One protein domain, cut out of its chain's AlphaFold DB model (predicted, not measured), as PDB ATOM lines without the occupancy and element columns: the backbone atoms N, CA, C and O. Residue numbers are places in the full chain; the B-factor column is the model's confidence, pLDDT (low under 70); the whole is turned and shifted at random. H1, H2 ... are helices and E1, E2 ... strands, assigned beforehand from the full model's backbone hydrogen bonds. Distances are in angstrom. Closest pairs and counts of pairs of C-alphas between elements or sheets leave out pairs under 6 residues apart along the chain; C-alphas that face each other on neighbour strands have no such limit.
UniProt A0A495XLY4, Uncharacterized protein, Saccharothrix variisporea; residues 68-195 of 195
ATOM      1  N   TRP A  68     174.258 186.991 185.682       93.75
ATOM      2  CA  TRP A  68     174.469 185.956 184.684       93.75
ATOM      3  C   TRP A  68     173.330 184.950 184.701       93.75
ATOM      4  O   TRP A  68     172.919 184.469 185.760       93.75
ATOM      5  N   ASP A  69     172.851 184.605 183.510       93.69
ATOM      6  CA  ASP A  69     171.836 183.575 183.351       93.69
ATOM      7  C   ASP A  69     172.433 182.200 183.649       93.69
ATOM      8  O   ASP A  69     173.324 181.705 182.949       93.69
ATOM      9  N   VAL A  70     171.905 181.563 184.689       95.00
ATOM     10  CA  VAL A  70     172.177 180.172 185.025       95.00
ATOM     11  C   VAL A  70     170.962 179.347 184.629       95.00
ATOM     12  O   VAL A  70     169.895 179.423 185.242       95.00
ATOM     13  N   ARG A  71     171.122 178.565 183.561       95.69
ATOM     14  CA  ARG A  71     170.126 177.600 183.099       95.69
ATOM     15  C   ARG A  71     170.293 176.314 183.898       95.69
ATOM     16  O   ARG A  71     171.362 175.720 183.854       95.69
ATOM     17  N   VAL A  72     169.245 175.883 184.587       94.38
ATOM     18  CA  VAL A  72     169.203 174.650 185.376       94.38
ATOM     19  C   VAL A  72     168.241 173.654 184.735       94.38
ATOM     20  O   VAL A  72     167.067 173.966 184.530       94.38
ATOM     21  N   GLU A  73     168.727 172.453 184.449       94.81
ATOM     22  CA  GLU A  73     167.944 171.311 183.975       94.81
ATOM     23  C   GLU A  73     167.964 170.182 185.008       94.81
ATOM     24  O   GLU A  73     168.934 170.022 185.751       94.81
ATOM     25  N   ILE A  74     166.887 169.396 185.056       93.75
ATOM     26  CA  ILE A  74     166.822 168.170 185.857       93.75
ATOM     27  C   ILE A  74     166.982 166.969 184.925       93.75
ATOM     28  O   ILE A  74     166.190 166.797 184.000       93.75
ATOM     29  N   GLU A  75     168.014 166.155 185.149       89.75
ATOM     30  CA  GLU A  75     168.294 164.984 184.313       89.75
ATOM     31  C   GLU A  75     167.274 163.861 184.551       89.75
ATOM     32  O   GLU A  75     166.882 163.588 185.687       89.75
ATOM     33  N   GLY A  76     166.891 163.167 183.473       69.75
ATOM     34  CA  GLY A  76     166.095 161.938 183.542       69.75
ATOM     35  C   GLY A  76     164.606 162.157 183.817       69.75
ATOM     36  O   GLY A  76     163.902 161.198 184.127       69.75
ATOM     37  N   ALA A  77     164.131 163.398 183.704       61.38
ATOM     38  CA  ALA A  77     162.760 163.779 183.994       61.38
ATOM     39  C   ALA A  77     162.123 164.490 182.789       61.38
ATOM     40  O   ALA A  77     162.415 165.656 182.529       61.38
ATOM     41  N   ASP A  78     161.215 163.800 182.088       62.94
ATOM     42  CA  ASP A  78     160.314 164.437 181.111       62.94
ATOM     43  C   ASP A  78     159.320 165.391 181.811       62.94
ATOM     44  O   ASP A  78     158.843 166.358 181.220       62.94
ATOM     45  N   GLU A  79     159.045 165.146 183.100       72.88
ATOM     46  CA  GLU A  79     158.228 165.979 183.984       72.88
ATOM     47  C   GLU A  79     158.908 166.129 185.355       72.88
ATOM     48  O   GLU A  79     159.399 165.157 185.932       72.88
ATOM     49  N   VAL A  80     158.940 167.353 185.897       79.31
ATOM     50  CA  VAL A  80     159.569 167.636 187.197       79.31
ATOM     51  C   VAL A  80     158.698 167.080 188.333       79.31
ATOM     52  O   VAL A  80     157.517 167.430 188.404       79.31
ATOM     53  N   PRO A  81     159.255 166.293 189.277       81.00
ATOM     54  CA  PRO A  81     158.502 165.815 190.431       81.00
ATOM     55  C   PRO A  81     157.843 166.964 191.214       81.00
ATOM     56  O   PRO A  81     158.502 167.970 191.508       81.00
ATOM     57  N   PRO A  82     156.564 166.830 191.612       83.06
ATOM     58  CA  PRO A  82     155.860 167.893 192.314       83.06
ATOM     59  C   PRO A  82     156.547 168.214 193.642       83.06
ATOM     60  O   PRO A  82     156.980 167.333 194.383       83.06
ATOM     61  N   GLY A  83     156.640 169.505 193.957       85.19
ATOM     62  CA  GLY A  83     157.238 169.981 195.204       85.19
ATOM     63  C   GLY A  83     158.769 169.983 195.234       85.19
ATOM     64  O   GLY A  83     159.329 170.364 196.265       85.19
ATOM     65  N   LEU A  84     159.448 169.611 194.141       89.19
ATOM     66  CA  LEU A  84     160.889 169.809 193.998       89.19
ATOM     67  C   LEU A  84     161.219 171.307 194.021       89.19
ATOM     68  O   LEU A  84     160.519 172.133 193.429       89.19
ATOM     69  N   ARG A  85     162.277 171.674 194.742       90.50
ATOM     70  CA  ARG A  85     162.737 173.058 194.863       90.50
ATOM     71  C   ARG A  85     164.190 173.176 194.446       90.50
ATOM     72  O   ARG A  85     165.015 172.366 194.857       90.50
ATOM     73  N   LEU A  86     164.494 174.228 193.697       90.94
ATOM     74  CA  LEU A  86     165.855 174.680 193.458       90.94
ATOM     75  C   LEU A  86     166.290 175.541 194.641       90.94
ATOM     76  O   LEU A  86     165.714 176.603 194.889       90.94
ATOM     77  N   VAL A  87     167.282 175.058 195.370       90.69
ATOM     78  CA  VAL A  87     167.969 175.753 196.453       90.69
ATOM     79  C   VAL A  87     169.211 176.419 195.891       90.69
ATOM     80  O   VAL A  87     169.976 175.798 195.155       90.69
ATOM     81  N   LEU A  88     169.373 177.693 196.226       88.31
ATOM     82  CA  LEU A  88     170.434 178.561 195.742       88.31
ATOM     83  C   LEU A  88     171.014 179.301 196.939       88.31
ATOM     84  O   LEU A  88     170.359 180.177 197.513       88.31
ATOM     85  N   ASP A  89     172.245 178.949 197.280       88.94
ATOM     86  CA  ASP A  89     172.956 179.456 198.443       88.94
ATOM     87  C   ASP A  89     174.258 180.124 197.995       88.94
ATOM     88  O   ASP A  89     175.178 179.429 197.568       88.94
ATOM     89  N   PRO A  90     174.393 181.457 198.085       88.94
ATOM     90  CA  PRO A  90     175.654 182.108 197.782       88.94
ATOM     91  C   PRO A  90     176.679 181.697 198.836       88.94
ATOM     92  O   PRO A  90     176.421 181.844 200.032       88.94
ATOM     93  N   ILE A  91     177.826 181.188 198.399       90.00
ATOM     94  CA  ILE A  91     179.037 181.016 199.211       90.00
ATOM     95  C   ILE A  91     179.800 182.342 199.226       90.00
ATOM     96  O   ILE A  91     180.204 182.805 200.291       90.00
ATOM     97  N   GLU A  92     179.912 182.968 198.055       91.19
ATOM     98  CA  GLU A  92     180.506 184.280 197.832       91.19
ATOM     99  C   GLU A  92     179.684 185.030 196.779       91.19
ATOM    100  O   GLU A  92     179.176 184.428 195.835       91.19
ATOM    101  N   VAL A  93     179.560 186.345 196.930       89.81
ATOM    102  CA  VAL A  93     178.957 187.225 195.926       89.81
ATOM    103  C   VAL A  93     179.981 188.308 195.624       89.81
ATOM    104  O   VAL A  93     180.380 189.049 196.524       89.81
ATOM    105  N   HIS A  94     180.438 188.391 194.377       89.06
ATOM    106  CA  HIS A  94     181.396 189.418 193.984       89.06
ATOM    107  C   HIS A  94     180.799 190.805 194.214       89.06
ATOM    108  O   HIS A  94     179.599 191.016 194.050       89.06
ATOM    109  N   HIS A  95     181.657 191.753 194.592       82.69
ATOM    110  CA  HIS A  95     181.287 193.133 194.931       82.69
ATOM    111  C   HIS A  95     180.389 193.288 196.174       82.69
ATOM    112  O   HIS A  95     180.098 194.416 196.563       82.69
ATOM    113  N   ALA A  96     180.035 192.195 196.860       83.19
ATOM    114  CA  ALA A  96     179.355 192.224 198.147       83.19
ATOM    115  C   ALA A  96     180.320 191.810 199.276       83.19
ATOM    116  O   ALA A  96     180.811 190.681 199.302       83.19
ATOM    117  N   PRO A  97     180.595 192.693 200.250       81.00
ATOM    118  CA  PRO A  97     181.344 192.342 201.450       81.00
ATOM    119  C   PRO A  97     180.774 191.102 202.173       81.00
ATOM    120  O   PRO A  97     179.554 190.995 202.325       81.00
ATOM    121  N   PRO A  98     181.616 190.206 202.731       79.75
ATOM    122  CA  PRO A  98     181.155 188.991 203.421       79.75
ATOM    123  C   PRO A  98     180.150 189.238 204.557       79.75
ATOM    124  O   PRO A  98     179.272 188.413 204.815       79.75
ATOM    125  N   VAL A  99     180.246 190.395 205.221       76.06
ATOM    126  CA  VAL A  99     179.317 190.806 206.286       76.06
ATOM    127  C   VAL A  99     177.877 190.977 205.777       76.06
ATOM    128  O   VAL A  99     176.937 190.707 206.521       76.06
ATOM    129  N   TRP A 100     177.679 191.317 204.497       78.62
ATOM    130  CA  TRP A 100     176.345 191.418 203.894       78.62
ATOM    131  C   TRP A 100     175.694 190.039 203.796       78.62
ATOM    132  O   TRP A 100     174.554 189.850 204.219       78.62
ATOM    133  N   LEU A 101     176.443 189.050 203.302       76.50
ATOM    134  CA  LEU A 101     175.978 187.670 203.203       76.50
ATOM    135  C   LEU A 101     175.653 187.092 204.586       76.50
ATOM    136  O   LEU A 101     174.595 186.483 204.761       76.50
ATOM    137  N   ALA A 102     176.514 187.328 205.581       73.62
ATOM    138  CA  ALA A 102     176.292 186.881 206.956       73.62
ATOM    139  C   ALA A 102     174.979 187.427 207.539       73.62
ATOM    140  O   ALA A 102     174.202 186.670 208.122       73.62
ATOM    141  N   ALA A 103     174.676 188.706 207.309       69.50
ATOM    142  CA  ALA A 103     173.443 189.314 207.796       69.50
ATOM    143  C   ALA A 103     172.177 188.729 207.158       69.50
ATOM    144  O   ALA A 103     171.150 188.612 207.825       69.50
ATOM    145  N   THR A 104     172.241 188.263 205.907       68.12
ATOM    146  CA  THR A 104     171.088 187.581 205.289       68.12
ATOM    147  C   THR A 104     170.788 186.205 205.886       68.12
ATOM    148  O   THR A 104     169.660 185.717 205.760       68.12
ATOM    149  N   ARG A 105     171.774 185.594 206.556       65.50
ATOM    150  CA  ARG A 105     171.689 184.274 207.197       65.50
ATOM    151  C   ARG A 105     171.330 184.340 208.683       65.50
ATOM    152  O   ARG A 105     171.141 183.287 209.285       65.50
ATOM    153  N   ALA A 106     171.238 185.537 209.273       57.59
ATOM    154  CA  ALA A 106     170.884 185.689 210.679       57.59
ATOM    155  C   ALA A 106     169.521 185.015 210.956       57.59
ATOM    156  O   ALA A 106     168.548 185.293 210.238       57.59
ATOM    157  N   PRO A 107     169.444 184.095 211.938       51.97
ATOM    158  CA  PRO A 107     168.198 183.429 212.279       51.97
ATOM    159  C   PRO A 107     167.188 184.471 212.760       51.97
ATOM    160  O   PRO A 107     167.492 185.313 213.601       51.97
ATOM    161  N   VAL A 108     165.985 184.416 212.197       47.06
ATOM    162  CA  VAL A 108     164.834 185.173 212.694       47.06
ATOM    163  C   VAL A 108     164.053 184.224 213.589       47.06
ATOM    164  O   VAL A 108     163.851 183.067 213.203       47.06
ATOM    165  N   ASP A 109     163.620 184.689 214.761       46.00
ATOM    166  CA  ASP A 109     162.775 183.897 215.656       46.00
ATOM    167  C   ASP A 109     161.601 183.290 214.870       46.00
ATOM    168  O   ASP A 109     160.815 183.992 214.235       46.00
ATOM    169  N   GLY A 110     161.521 181.956 214.865       39.81
ATOM    170  CA  GLY A 110     160.478 181.207 214.158       39.81
ATOM    171  C   GLY A 110     160.754 180.853 212.689       39.81
ATOM    172  O   GLY A 110     159.885 180.246 212.066       39.81
ATOM    173  N   VAL A 111     161.930 181.162 212.118       45.41
ATOM    174  CA  VAL A 111     162.280 180.805 210.725       45.41
ATOM    175  C   VAL A 111     163.557 179.961 210.659       45.41
ATOM    176  O   VAL A 111     164.673 180.470 210.711       45.41
ATOM    177  N   THR A 112     163.393 178.653 210.461       42.12
ATOM    178  CA  THR A 112     164.463 177.662 210.252       42.12
ATOM    179  C   THR A 112     164.705 177.392 208.763       42.12
ATOM    180  O   THR A 112     164.626 176.259 208.297       42.12
ATOM    181  N   THR A 113     164.971 178.417 207.953       49.34
ATOM    182  CA  THR A 113     165.370 178.172 206.554       49.34
ATOM    183  C   THR A 113     166.882 178.010 206.461       49.34
ATOM    184  O   THR A 113     167.613 178.983 206.608       49.34
ATOM    185  N   GLY A 114     167.336 176.779 206.203       46.38
ATOM    186  CA  GLY A 114     168.751 176.408 206.053       46.38
ATOM    187  C   GLY A 114     169.401 176.785 204.717       46.38
ATOM    188  O   GLY A 114     170.490 176.305 204.437       46.38
ATOM    189  N   GLY A 115     168.752 177.623 203.907       57.22
ATOM    190  CA  GLY A 115     169.294 178.138 202.651       57.22
ATOM    191  C   GLY A 115     169.015 179.630 202.510       57.22
ATOM    192  O   GLY A 115     168.088 180.156 203.135       57.22
ATOM    193  N   PHE A 116     169.815 180.310 201.690       68.81
ATOM    194  CA  PHE A 116     169.544 181.651 201.206       68.81
ATOM    195  C   PHE A 116     168.204 181.603 200.487       68.81
ATOM    196  O   PHE A 116     167.220 181.995 201.099       68.81
ATOM    197  N   THR A 117     168.073 181.049 199.280       74.31
ATOM    198  CA  THR A 117     166.769 180.988 198.598       74.31
ATOM    199  C   THR A 117     166.381 179.608 198.111       74.31
ATOM    200  O   THR A 117     167.224 178.817 197.716       74.31
ATOM    201  N   ALA A 118     165.077 179.336 198.119       77.69
ATOM    202  CA  ALA A 118     164.496 178.142 197.528       77.69
ATOM    203  C   ALA A 118     163.311 178.548 196.653       77.69
ATOM    204  O   ALA A 118     162.455 179.319 197.090       77.69
ATOM    205  N   ARG A 119     163.251 178.023 195.430       79.62
ATOM    206  CA  ARG A 119     162.164 178.274 194.477       79.62
ATOM    207  C   ARG A 119     161.544 176.951 194.034       79.62
ATOM    208  O   ARG A 119     162.298 176.009 193.799       79.62
ATOM    209  N   PRO A 120     160.211 176.848 193.909       85.25
ATOM    210  CA  PRO A 120     159.591 175.690 193.276       85.25
ATOM    211  C   PRO A 120     160.122 175.509 191.850       85.25
ATOM    212  O   PRO A 120     160.179 176.477 191.092       85.25
ATOM    213  N   LEU A 121     160.493 174.283 191.495       85.25
ATOM    214  CA  LEU A 121     160.750 173.902 190.112       85.25
ATOM    215  C   LEU A 121     159.434 173.402 189.522       85.25
ATOM    216  O   LEU A 121     158.932 172.352 189.914       85.25
ATOM    217  N   THR A 122     158.852 174.183 188.617       83.38
ATOM    218  CA  THR A 122     157.597 173.837 187.928       83.38
ATOM    219  C   THR A 122     157.821 173.389 186.486       83.38
ATOM    220  O   THR A 122     156.912 172.839 185.876       83.38
ATOM    221  N   GLN A 123     159.011 173.640 185.936       82.44
ATOM    222  CA  GLN A 123     159.391 173.309 184.565       82.44
ATOM    223  C   GLN A 123     160.912 173.158 184.443       82.44
ATOM    224  O   GLN A 123     161.673 173.736 185.222       82.44
ATOM    225  N   THR A 124     161.352 172.392 183.448       82.06
ATOM    226  CA  THR A 124     162.761 172.228 183.073       82.06
ATOM    227  C   THR A 124     162.887 172.487 181.566       82.06
ATOM    228  O   THR A 124     162.063 171.974 180.806       82.06
ATOM    229  N   PRO A 125     163.839 173.315 181.105       89.31
ATOM    230  CA  PRO A 125     164.820 174.083 181.882       89.31
ATOM    231  C   PRO A 125     164.183 175.206 182.723       89.31
ATOM    232  O   PRO A 125     163.186 175.810 182.335       89.31
ATOM    233  N   THR A 126     164.814 175.549 183.844       88.56
ATOM    234  CA  THR A 126     164.564 176.794 184.587       88.56
ATOM    235  C   THR A 126     165.749 177.734 184.384       88.56
ATOM    236  O   THR A 126     166.892 177.315 184.520       88.56
ATOM    237  N   VAL A 127     165.508 179.008 184.073       90.19
ATOM    238  CA  VAL A 127     166.571 180.023 183.962       90.19
ATOM    239  C   VAL A 127     166.491 180.963 185.154       90.19
ATOM    240  O   VAL A 127     165.408 181.434 185.507       90.19
ATOM    241  N   VAL A 128     167.635 181.216 185.783       87.25
ATOM    242  CA  VAL A 128     167.748 182.093 186.947       87.25
ATOM    243  C   VAL A 128     168.905 183.060 186.740       87.25
ATOM    244  O   VAL A 128     170.033 182.622 186.541       87.25
ATOM    245  N   ALA A 129     168.644 184.363 186.835       89.12
ATOM    246  CA  ALA A 129     169.705 185.364 186.844       89.12
ATOM    247  C   ALA A 129     170.354 185.415 188.236       89.12
ATOM    248  O   ALA A 129     169.696 185.764 189.223       89.12
ATOM    249  N   LEU A 130     171.633 185.043 188.321       89.25
ATOM    250  CA  LEU A 130     172.426 185.075 189.550       89.25
ATOM    251  C   LEU A 130     173.482 186.175 189.462       89.25
ATOM    252  O   LEU A 130     174.150 186.322 188.440       89.25
ATOM    253  N   GLN A 131     173.662 186.930 190.543       90.50
ATOM    254  CA  GLN A 131     174.792 187.848 190.658       90.50
ATOM    255  C   GLN A 131     176.105 187.073 190.649       90.50
ATOM    256  O   GLN A 131     176.186 185.968 191.194       90.50
ATOM    257  N   SER A 132     177.135 187.653 190.036       93.12
ATOM    258  CA  SER A 132     178.419 186.974 189.921       93.12
ATOM    259  C   SER A 132     179.005 186.582 191.280       93.12
ATOM    260  O   SER A 132     178.923 187.363 192.229       93.12
ATOM    261  N   GLY A 133     179.614 185.405 191.369       94.81
ATOM    262  CA  GLY A 133     180.180 184.859 192.600       94.81
ATOM    263  C   GLY A 133     180.140 183.336 192.636       94.81
ATOM    264  O   GLY A 133     179.853 182.681 191.636       94.81
ATOM    265  N   VAL A 134     180.381 182.765 193.812       96.00
ATOM    266  CA  VAL A 134     180.376 181.316 194.025       96.00
ATOM    267  C   VAL A 134     179.064 180.907 194.675       96.00
ATOM    268  O   VAL A 134     178.746 181.330 195.787       96.00
ATOM    269  N   TRP A 135     178.313 180.037 194.009       94.81
ATOM    270  CA  TRP A 135     176.991 179.598 194.442       94.81
ATOM    271  C   TRP A 135     176.955 178.097 194.689       94.81
ATOM    272  O   TRP A 135     177.530 177.310 193.946       94.81
ATOM    273  N   ARG A 136     176.232 177.686 195.724       94.81
ATOM    274  CA  ARG A 136     175.845 176.302 195.973       94.81
ATOM    275  C   ARG A 136     174.425 176.097 195.452       94.81
ATOM    276  O   ARG A 136     173.502 176.796 195.868       94.81
ATOM    277  N   LEU A 137     174.263 175.154 194.530       95.12
ATOM    278  CA  LEU A 137     173.003 174.820 193.873       95.12
ATOM    279  C   LEU A 137     172.593 173.396 194.248       95.12
ATOM    280  O   LEU A 137     173.421 172.486 194.250       95.12
ATOM    281  N   ALA A 138     171.311 173.185 194.526       94.38
ATOM    282  CA  ALA A 138     170.747 171.852 194.709       94.38
ATOM    283  C   ALA A 138     169.283 171.819 194.274       94.38
ATOM    284  O   ALA A 138     168.530 172.752 194.535       94.38
ATOM    285  N   ALA A 139     168.849 170.718 193.679       93.38
ATOM    286  CA  ALA A 139     167.442 170.381 193.554       93.38
ATOM    287  C   ALA A 139     167.074 169.402 194.672       93.38
ATOM    288  O   ALA A 139     167.689 168.339 194.804       93.38
ATOM    289  N   GLN A 140     166.092 169.769 195.496       91.31
ATOM    290  CA  GLN A 140     165.648 168.924 196.597       91.31
ATOM    291  C   GLN A 140     164.161 169.058 196.920       91.31
ATOM    292  O   GLN A 140     163.549 170.120 196.794       91.31
ATOM    293  N   ARG A 141     163.601 167.961 197.415       88.62
ATOM    294  CA  ARG A 141     162.318 167.875 198.101       88.62
ATOM    295  C   ARG A 141     162.540 167.025 199.339       88.62
ATOM    296  O   ARG A 141     162.726 165.820 199.226       88.62
ATOM    297  N   ILE A 142     162.523 167.658 200.505       82.62
ATOM    298  CA  ILE A 142     162.666 166.959 201.781       82.62
ATOM    299  C   ILE A 142     161.278 166.793 202.379       82.62
ATOM    300  O   ILE A 142     160.638 167.775 202.761       82.62
ATOM    301  N   VAL A 143     160.806 165.553 202.434       78.50
ATOM    302  CA  VAL A 143     159.570 165.208 203.132       78.50
ATOM    303  C   VAL A 143     159.955 164.900 204.573       78.50
ATOM    304  O   VAL A 143     160.551 163.867 204.868       78.50
ATOM    305  N   ALA A 144     159.676 165.835 205.485       66.12
ATOM    306  CA  ALA A 144     159.864 165.579 206.907       66.12
ATOM    307  C   ALA A 144     158.913 164.452 207.324       66.12
ATOM    308  O   ALA A 144     157.711 164.546 207.075       66.12
ATOM    309  N   MET A 145     159.441 163.412 207.977       57.47
ATOM    310  CA  MET A 145     158.658 162.300 208.526       57.47
ATOM    311  C   MET A 145     157.811 162.754 209.729       57.47
ATOM    312  O   MET A 145     157.971 162.275 210.848       57.47
ATOM    313  N   ALA A 146     156.910 163.715 209.543       50.12
ATOM    314  CA  ALA A 146     155.849 163.969 210.500       50.12
ATOM    315  C   ALA A 146     154.834 162.834 210.338       50.12
ATOM    316  O   ALA A 146     154.006 162.889 209.438       50.12
ATOM    317  N   ALA A 147     154.998 161.788 211.160       50.00
ATOM    318  CA  ALA A 147     154.097 160.652 211.372       50.00
ATOM    319  C   ALA A 147     153.031 160.493 210.277       50.00
ATOM    320  O   ALA A 147     151.924 161.020 210.405       50.00
ATOM    321  N   ASN A 148     153.373 159.772 209.205       54.69
ATOM    322  CA  ASN A 148     152.392 159.373 208.202       54.69
ATOM    323  C   ASN A 148     151.153 158.825 208.917       54.69
ATOM    324  O   ASN A 148     151.274 158.037 209.862       54.69
ATOM    325  N   ALA A 149     149.966 159.251 208.482       60.09
ATOM    326  CA  ALA A 149     148.728 158.674 208.985       60.09
ATOM    327  C   ALA A 149     148.802 157.135 208.850       60.09
ATOM    328  O   ALA A 149     149.342 156.650 207.848       60.09
ATOM    329  N   PRO A 150     148.303 156.360 209.832       64.62
ATOM    330  CA  PRO A 150     148.377 154.902 209.786       64.62
ATOM    331  C   PRO A 150     147.853 154.367 208.447       64.62
ATOM    332  O   PRO A 150     146.691 154.583 208.109       64.62
ATOM    333  N   GLY A 151     148.716 153.687 207.685       68.19
ATOM    334  CA  GLY A 151     148.383 153.120 206.374       68.19
ATOM    335  C   GLY A 151     148.862 153.908 205.149       68.19
ATOM    336  O   GLY A 151     148.625 153.441 204.041       68.19
ATOM    337  N   MET A 152     149.545 155.050 205.305       67.44
ATOM    338  CA  MET A 152     150.225 155.705 204.178       67.44
ATOM    339  C   MET A 152     151.669 155.221 204.028       67.44
ATOM    340  O   MET A 152     152.426 155.186 205.002       67.44
ATOM    341  N   GLU A 153     152.048 154.882 202.795       68.50
ATOM    342  CA  GLU A 153     153.444 154.618 202.453       68.50
ATOM    343  C   GLU A 153     154.288 155.886 202.659       68.50
ATOM    344  O   GLU A 153     153.819 156.991 202.366       68.50
ATOM    345  N   PRO A 154     155.516 155.759 203.191       71.50
ATOM    346  CA  PRO A 154     156.416 156.890 203.308       71.50
ATOM    347  C   PRO A 154     156.756 157.433 201.928       71.50
ATOM    348  O   PRO A 154     157.311 156.736 201.083       71.50
ATOM    349  N   GLU A 155     156.417 158.700 201.717       77.19
ATOM    350  CA  GLU A 155     156.826 159.408 200.519       77.19
ATOM    351  C   GLU A 155     158.342 159.654 200.575       77.19
ATOM    352  O   GLU A 155     158.841 160.124 201.606       77.19
ATOM    353  N   PRO A 156     159.095 159.327 199.509       83.06
ATOM    354  CA  PRO A 156     160.536 159.523 199.510       83.06
ATOM    355  C   PRO A 156     160.889 161.013 199.522       83.06
ATOM    356  O   PRO A 156     160.111 161.875 199.113       83.06
ATOM    357  N   SER A 157     162.106 161.324 199.955       87.50
ATOM    358  CA  SER A 157     162.724 162.616 199.656       87.50
ATOM    359  C   SER A 157     163.457 162.533 198.321       87.50
ATOM    360  O   SER A 157     163.938 161.474 197.941       87.50
ATOM    361  N   TRP A 158     163.585 163.644 197.605       90.69
ATOM    362  CA  TRP A 158     164.404 163.731 196.394       90.69
ATOM    363  C   TRP A 158     165.555 164.683 196.649       90.69
ATOM    364  O   TRP A 158     165.346 165.776 197.176       90.69
ATOM    365  N   ILE A 159     166.763 164.277 196.277       92.00
ATOM    366  CA  ILE A 159     167.979 165.062 196.491       92.00
ATOM    367  C   ILE A 159     168.882 164.979 195.268       92.00
ATOM    368  O   ILE A 159     168.861 163.982 194.549       92.00
ATOM    369  N   THR A 160     169.699 166.009 195.062       94.25
ATOM    370  CA  THR A 160     170.736 165.989 194.027       94.25
ATOM    371  C   THR A 160     171.817 164.979 194.399       94.25
ATOM    372  O   THR A 160     172.346 165.010 195.516       94.25
ATOM    373  N   ASP A 161     172.136 164.083 193.473       94.44
ATOM    374  CA  ASP A 161     173.166 163.059 193.655       94.44
ATOM    375  C   ASP A 161     174.281 163.124 192.604       94.44
ATOM    376  O   ASP A 161     175.405 162.728 192.907       94.44
ATOM    377  N   GLN A 162     174.003 163.677 191.420       96.88
ATOM    378  CA  GLN A 162     175.004 164.014 190.402       96.88
ATOM    379  C   GLN A 162     174.716 165.378 189.775       96.88
ATOM    380  O   GLN A 162     173.579 165.858 189.798       96.88
ATOM    381  N   ALA A 163     175.752 166.007 189.224       97.81
ATOM    382  CA  ALA A 163     175.629 167.292 188.561       97.81
ATOM    383  C   ALA A 163     176.638 167.454 187.420       97.81
ATOM    384  O   ALA A 163     177.757 166.943 187.476       97.81
ATOM    385  N   TRP A 164     176.251 168.248 186.423       98.25
ATOM    386  CA  TRP A 164     177.118 168.705 185.345       98.25
ATOM    387  C   TRP A 164     177.057 170.221 185.239       98.25
ATOM    388  O   TRP A 164     175.983 170.809 185.348       98.25
ATOM    389  N   VAL A 165     178.200 170.849 184.979       98.00
ATOM    390  CA  VAL A 165     178.313 172.287 184.713       98.00
ATOM    391  C   VAL A 165     178.986 172.469 183.362       98.00
ATOM    392  O   VAL A 165     180.082 171.967 183.126       98.00
ATOM    393  N   ASP A 166     178.306 173.163 182.452       97.81
ATOM    394  CA  ASP A 166     178.721 173.380 181.064       97.81
ATOM    395  C   ASP A 166     179.097 172.067 180.338       97.81
ATOM    396  O   ASP A 166     179.982 172.035 179.483       97.81
ATOM    397  N   GLY A 167     178.418 170.967 180.687       97.06
ATOM    398  CA  GLY A 167     178.621 169.631 180.115       97.06
ATOM    399  C   GLY A 167     179.709 168.781 180.783       97.06
ATOM    400  O   GLY A 167     179.835 167.606 180.442       97.06
ATOM    401  N   ALA A 168     180.467 169.320 181.739       97.62
ATOM    402  CA  ALA A 168     181.432 168.552 182.525       97.62
ATOM    403  C   ALA A 168     180.792 168.051 183.824       97.62
ATOM    404  O   ALA A 168     180.161 168.834 184.531       97.62
ATOM    405  N   GLU A 169     180.961 166.765 184.146       97.81
ATOM    406  CA  GLU A 169     180.539 166.223 185.443       97.81
ATOM    407  C   GLU A 169     181.362 166.870 186.560       97.81
ATOM    408  O   GLU A 169     182.578 167.039 186.434       97.81
ATOM    409  N   VAL A 170     180.690 167.245 187.643       97.62
ATOM    410  CA  VAL A 170     181.301 167.898 188.799       97.62
ATOM    411  C   VAL A 170     180.894 167.196 190.085       97.62
ATOM    412  O   VAL A 170     179.865 166.527 190.166       97.62
ATOM    413  N   GLU A 171     181.726 167.351 191.108       97.19
ATOM    414  CA  GLU A 171     181.487 166.730 192.403       97.19
ATOM    415  C   GLU A 171     180.240 167.311 193.086       97.19
ATOM    416  O   GLU A 171     180.030 168.527 193.132       97.19
ATOM    417  N   VAL A 172     179.433 166.416 193.659       96.00
ATOM    418  CA  VAL A 172     178.308 166.765 194.525       96.00
ATOM    419  C   VAL A 172     178.718 166.537 195.978       96.00
ATOM    420  O   VAL A 172     178.929 165.402 196.403       96.00
ATOM    421  N   VAL A 173     178.772 167.616 196.757       92.50
ATOM    422  CA  VAL A 173     179.098 167.601 198.191       92.50
ATOM    423  C   VAL A 173     177.855 168.000 198.975       92.50
ATOM    424  O   VAL A 173     177.194 168.988 198.654       92.50
ATOM    425  N   ASP A 174     177.494 167.215 199.992       89.31
ATOM    426  CA  ASP A 174     176.299 167.451 200.812       89.31
ATOM    427  C   ASP A 174     175.027 167.695 199.975       89.31
ATOM    428  O   ASP A 174     174.209 168.565 200.287       89.31
ATOM    429  N   ARG A 175     174.860 166.921 198.894       91.88
ATOM    430  CA  ARG A 175     173.696 166.979 197.987       91.88
ATOM    431  C   ARG A 175     173.567 168.290 197.214       91.88
ATOM    432  O   ARG A 175     172.467 168.669 196.823       91.88
ATOM    433  N   ALA A 176     174.676 168.989 197.012       93.88
ATOM    434  CA  ALA A 176     174.723 170.210 196.233       93.88
ATOM    435  C   ALA A 176     175.994 170.290 195.388       93.88
ATOM    436  O   ALA A 176     176.997 169.643 195.679       93.88
ATOM    437  N   VAL A 177     175.943 171.132 194.364       96.62
ATOM    438  CA  VAL A 177     177.072 171.464 193.501       96.62
ATOM    439  C   VAL A 177     177.500 172.905 193.742       96.62
ATOM    440  O   VAL A 177     176.658 173.789 193.913       96.62
ATOM    441  N   THR A 178     178.806 173.153 193.746       97.44
ATOM    442  CA  THR A 178     179.356 174.510 193.745       97.44
ATOM    443  C   THR A 178     179.601 174.971 192.312       97.44
ATOM    444  O   THR A 178     180.248 174.278 191.532       97.44
ATOM    445  N   VAL A 179     179.088 176.148 191.972       97.38
ATOM    446  CA  VAL A 179     179.171 176.755 190.643       97.38
ATOM    447  C   VAL A 179     179.772 178.147 190.776       97.38
ATOM    448  O   VAL A 179     179.254 178.983 191.516       97.38
ATOM    449  N   ASP A 180     180.859 178.390 190.049       97.62
ATOM    450  CA  ASP A 180     181.407 179.731 189.848       97.62
ATOM    451  C   ASP A 180     180.626 180.434 188.728       97.62
ATOM    452  O   ASP A 180     180.559 179.960 187.586       97.62
ATOM    453  N   VAL A 181     179.973 181.534 189.082       96.88
ATOM    454  CA  VAL A 181     179.099 182.314 188.216       96.88
ATOM    455  C   VAL A 181     179.806 183.619 187.872       96.88
ATOM    456  O   VAL A 181     179.701 184.622 188.565       96.88
ATOM    457  N   ASP A 182     180.517 183.614 186.759       96.00
ATOM    458  CA  ASP A 182     181.240 184.757 186.186       96.00
ATOM    459  C   ASP A 182     180.863 185.011 184.715       96.00
ATOM    460  O   ASP A 182     181.342 185.953 184.085       96.00
ATOM    461  N   ARG A 183     180.001 184.147 184.175       96.50
ATOM    462  CA  ARG A 183     179.456 184.119 182.816       96.50
ATOM    463  C   ARG A 183     178.171 183.278 182.827       96.50
ATOM    464  O   ARG A 183     177.902 182.629 183.842       96.50
ATOM    465  N   PRO A 184     177.391 183.217 181.732       97.69
ATOM    466  CA  PRO A 184     176.248 182.313 181.670       97.69
ATOM    467  C   PRO A 184     176.693 180.863 181.879       97.69
ATOM    468  O   PRO A 184     177.721 180.447 181.333       97.69
ATOM    469  N   ARG A 185     175.920 180.105 182.659       98.06
ATOM    470  CA  ARG A 185     176.213 178.704 182.996       98.06
ATOM    471  C   ARG A 185     175.045 177.804 182.637       98.06
ATOM    472  O   ARG A 185     173.885 178.184 182.798       98.06
ATOM    473  N   HIS A 186     175.361 176.592 182.201       98.06
ATOM    474  CA  HIS A 186     174.388 175.516 182.081       98.06
ATOM    475  C   HIS A 186     174.656 174.463 183.153       98.06
ATOM    476  O   HIS A 186     175.737 173.887 183.196       98.06
ATOM    477  N   VAL A 187     173.679 174.214 184.018       97.81
ATOM    478  CA  VAL A 187     173.772 173.266 185.124       97.81
ATOM    479  C   VAL A 187     172.725 172.183 184.926       97.81
ATOM    480  O   VAL A 187     171.539 172.476 184.822       97.81
ATOM    481  N   VAL A 188     173.151 170.930 184.914       97.19
ATOM    482  CA  VAL A 188     172.254 169.773 184.902       97.19
ATOM    483  C   VAL A 188     172.367 169.100 186.260       97.19
ATOM    484  O   VAL A 188     173.474 168.818 186.709       97.19
ATOM    485  N   LEU A 189     171.243 168.860 186.929       96.38
ATOM    486  CA  LEU A 189     171.186 168.189 188.225       96.38
ATOM    487  C   LEU A 189     170.439 166.869 188.068       96.38
ATOM    488  O   LEU A 189     169.264 166.863 187.702       96.38
ATOM    489  N   ARG A 190     171.084 165.750 188.394       95.31
ATOM    490  CA  ARG A 190     170.366 164.490 188.581       95.31
ATOM    491  C   ARG A 190     169.842 164.427 190.001       95.31
ATOM    492  O   ARG A 190     170.569 164.715 190.955       95.31
ATOM    493  N   VAL A 191     168.574 164.053 190.129       92.88
ATOM    494  CA  VAL A 191     167.929 163.844 191.422       92.88
ATOM    495  C   VAL A 191     167.571 162.381 191.607       92.88
ATOM    496  O   VAL A 191     167.060 161.733 190.697       92.88
ATOM    497  N   THR A 192     167.789 161.877 192.817       91.12
ATOM    498  CA  THR A 192     167.462 160.501 193.190       91.12
ATOM    499  C   THR A 192     166.548 160.491 194.411       91.12
ATOM    500  O   THR A 192     166.677 161.326 195.311       91.12
ATOM    501  N   ALA A 193     165.602 159.550 194.425       88.69
ATOM    502  CA  ALA A 193     164.735 159.307 195.568       88.69
ATOM    503  C   ALA A 193     165.519 158.623 196.702       88.69
ATOM    504  O   ALA A 193     166.213 157.633 196.475       88.69
ATOM    505  N   VAL A 194     165.386 159.131 197.923       85.25
ATOM    506  CA  VAL A 194     165.963 158.567 199.145       85.25
ATOM    507  C   VAL A 194     164.874 158.337 200.187       85.25
ATOM    508  O   VAL A 194     163.906 159.098 200.273       85.25
ATOM    509  N   SER A 195     165.036 157.257 200.946       76.25
ATOM    510  CA  SER A 195     164.144 156.836 202.032       76.25
ATOM    511  C   SER A 195     164.616 157.357 203.382       76.25
ATOM    512  O   SER A 195     165.852 157.439 203.572       76.25
TER     513      SER A 195
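This is residues 68 to 195 of the 195 residues of an uncharacterized protein of Saccharothrix variisporea (UniProt A0A495XLY4). One strongly twisted, branched sheet folds back on itself into a body of two wings, E2, E3, E5 and E8 in one and E1, E4, E6, E7 and E9 in the other, joined where E5 pairs with E6. Residues 106 to 112 and 146 to 153 stick out as two free loops, and the short H1 only grazes the sheet. The printed part has 128 residues with one named helix and nine named strands; along the chain, E1 and E2 come before H1, and E3 to E9 follow it; the class is mostly strand, and the neighbour strands are antiparallel but for E1 and E9, which are parallel. The whole is compact, with a radius of gyration of the C-alphas of 15.7 A and spans of 53 by 40 by 24 A.

Find C-alpha 68 at (174.469, 185.956, 184.684); from there E1 runs to residue 75, 21.9 A. E2, residues 85 to 93, covers 21.6 A and bends by 51 degrees at residue 90. Next come H1, residues 98 to 104, 10.3 A; E3, 117 to 120, 10.4 A; and E4, 126 to 131, 16.2 A. E5, 133 to 141, starts at (180.180, 184.859, 192.600) and covers 25.3 A. E6, 157 to 165, 23.7 A, bends by 51 degrees at residue 162. E7, 168 to 170, 6.3 A, and E8, 177 to 181, 12.2 A, lead to E9, 185 to 194, 27.8 A, ending at (165.963, 158.567, 199.145).

Beside E1, look for antiparallel E4 on one side, N 70 to O 128 at 2.8 A, and parallel E9 on the other, N 73 to O 187 at 2.8 A. E2 has antiparallel neighbours E3, N 86 to O 119 at 2.8 A, and E5, N 87 to O 138 at 2.8 A. On the other side of E5 from E2 are antiparallel E8, N 135 to O 179 at 2.9 A, and E6, N 141 to O 158 at 2.8 A. E6 is antiparallel to E7, N 165 to O 168 at 2.8 A, and to E9, N 161 to O 190 at 3.0 A. Hairpins E5-E6 and E6-E7 form a meander, each strand the antiparallel neighbour of the one before; E8, antiparallel to E5, completes a Greek key. The closest C-alphas of E5 and E9, Ala 139 and Leu 189, are 6.9 A apart. H1 grazes the sheet with residues 98 to 101; its O i to N i+4 pairs are within hydrogen-bond range.

The farthest C-alphas, His 95 and Gly 151, are 53.1 A apart. The printed part has no cut; its long links are H1 to E3 and E5 to E6. Look for pLDDT under 70 at residues 76 to 78, 103 to 116 and 144 to 153.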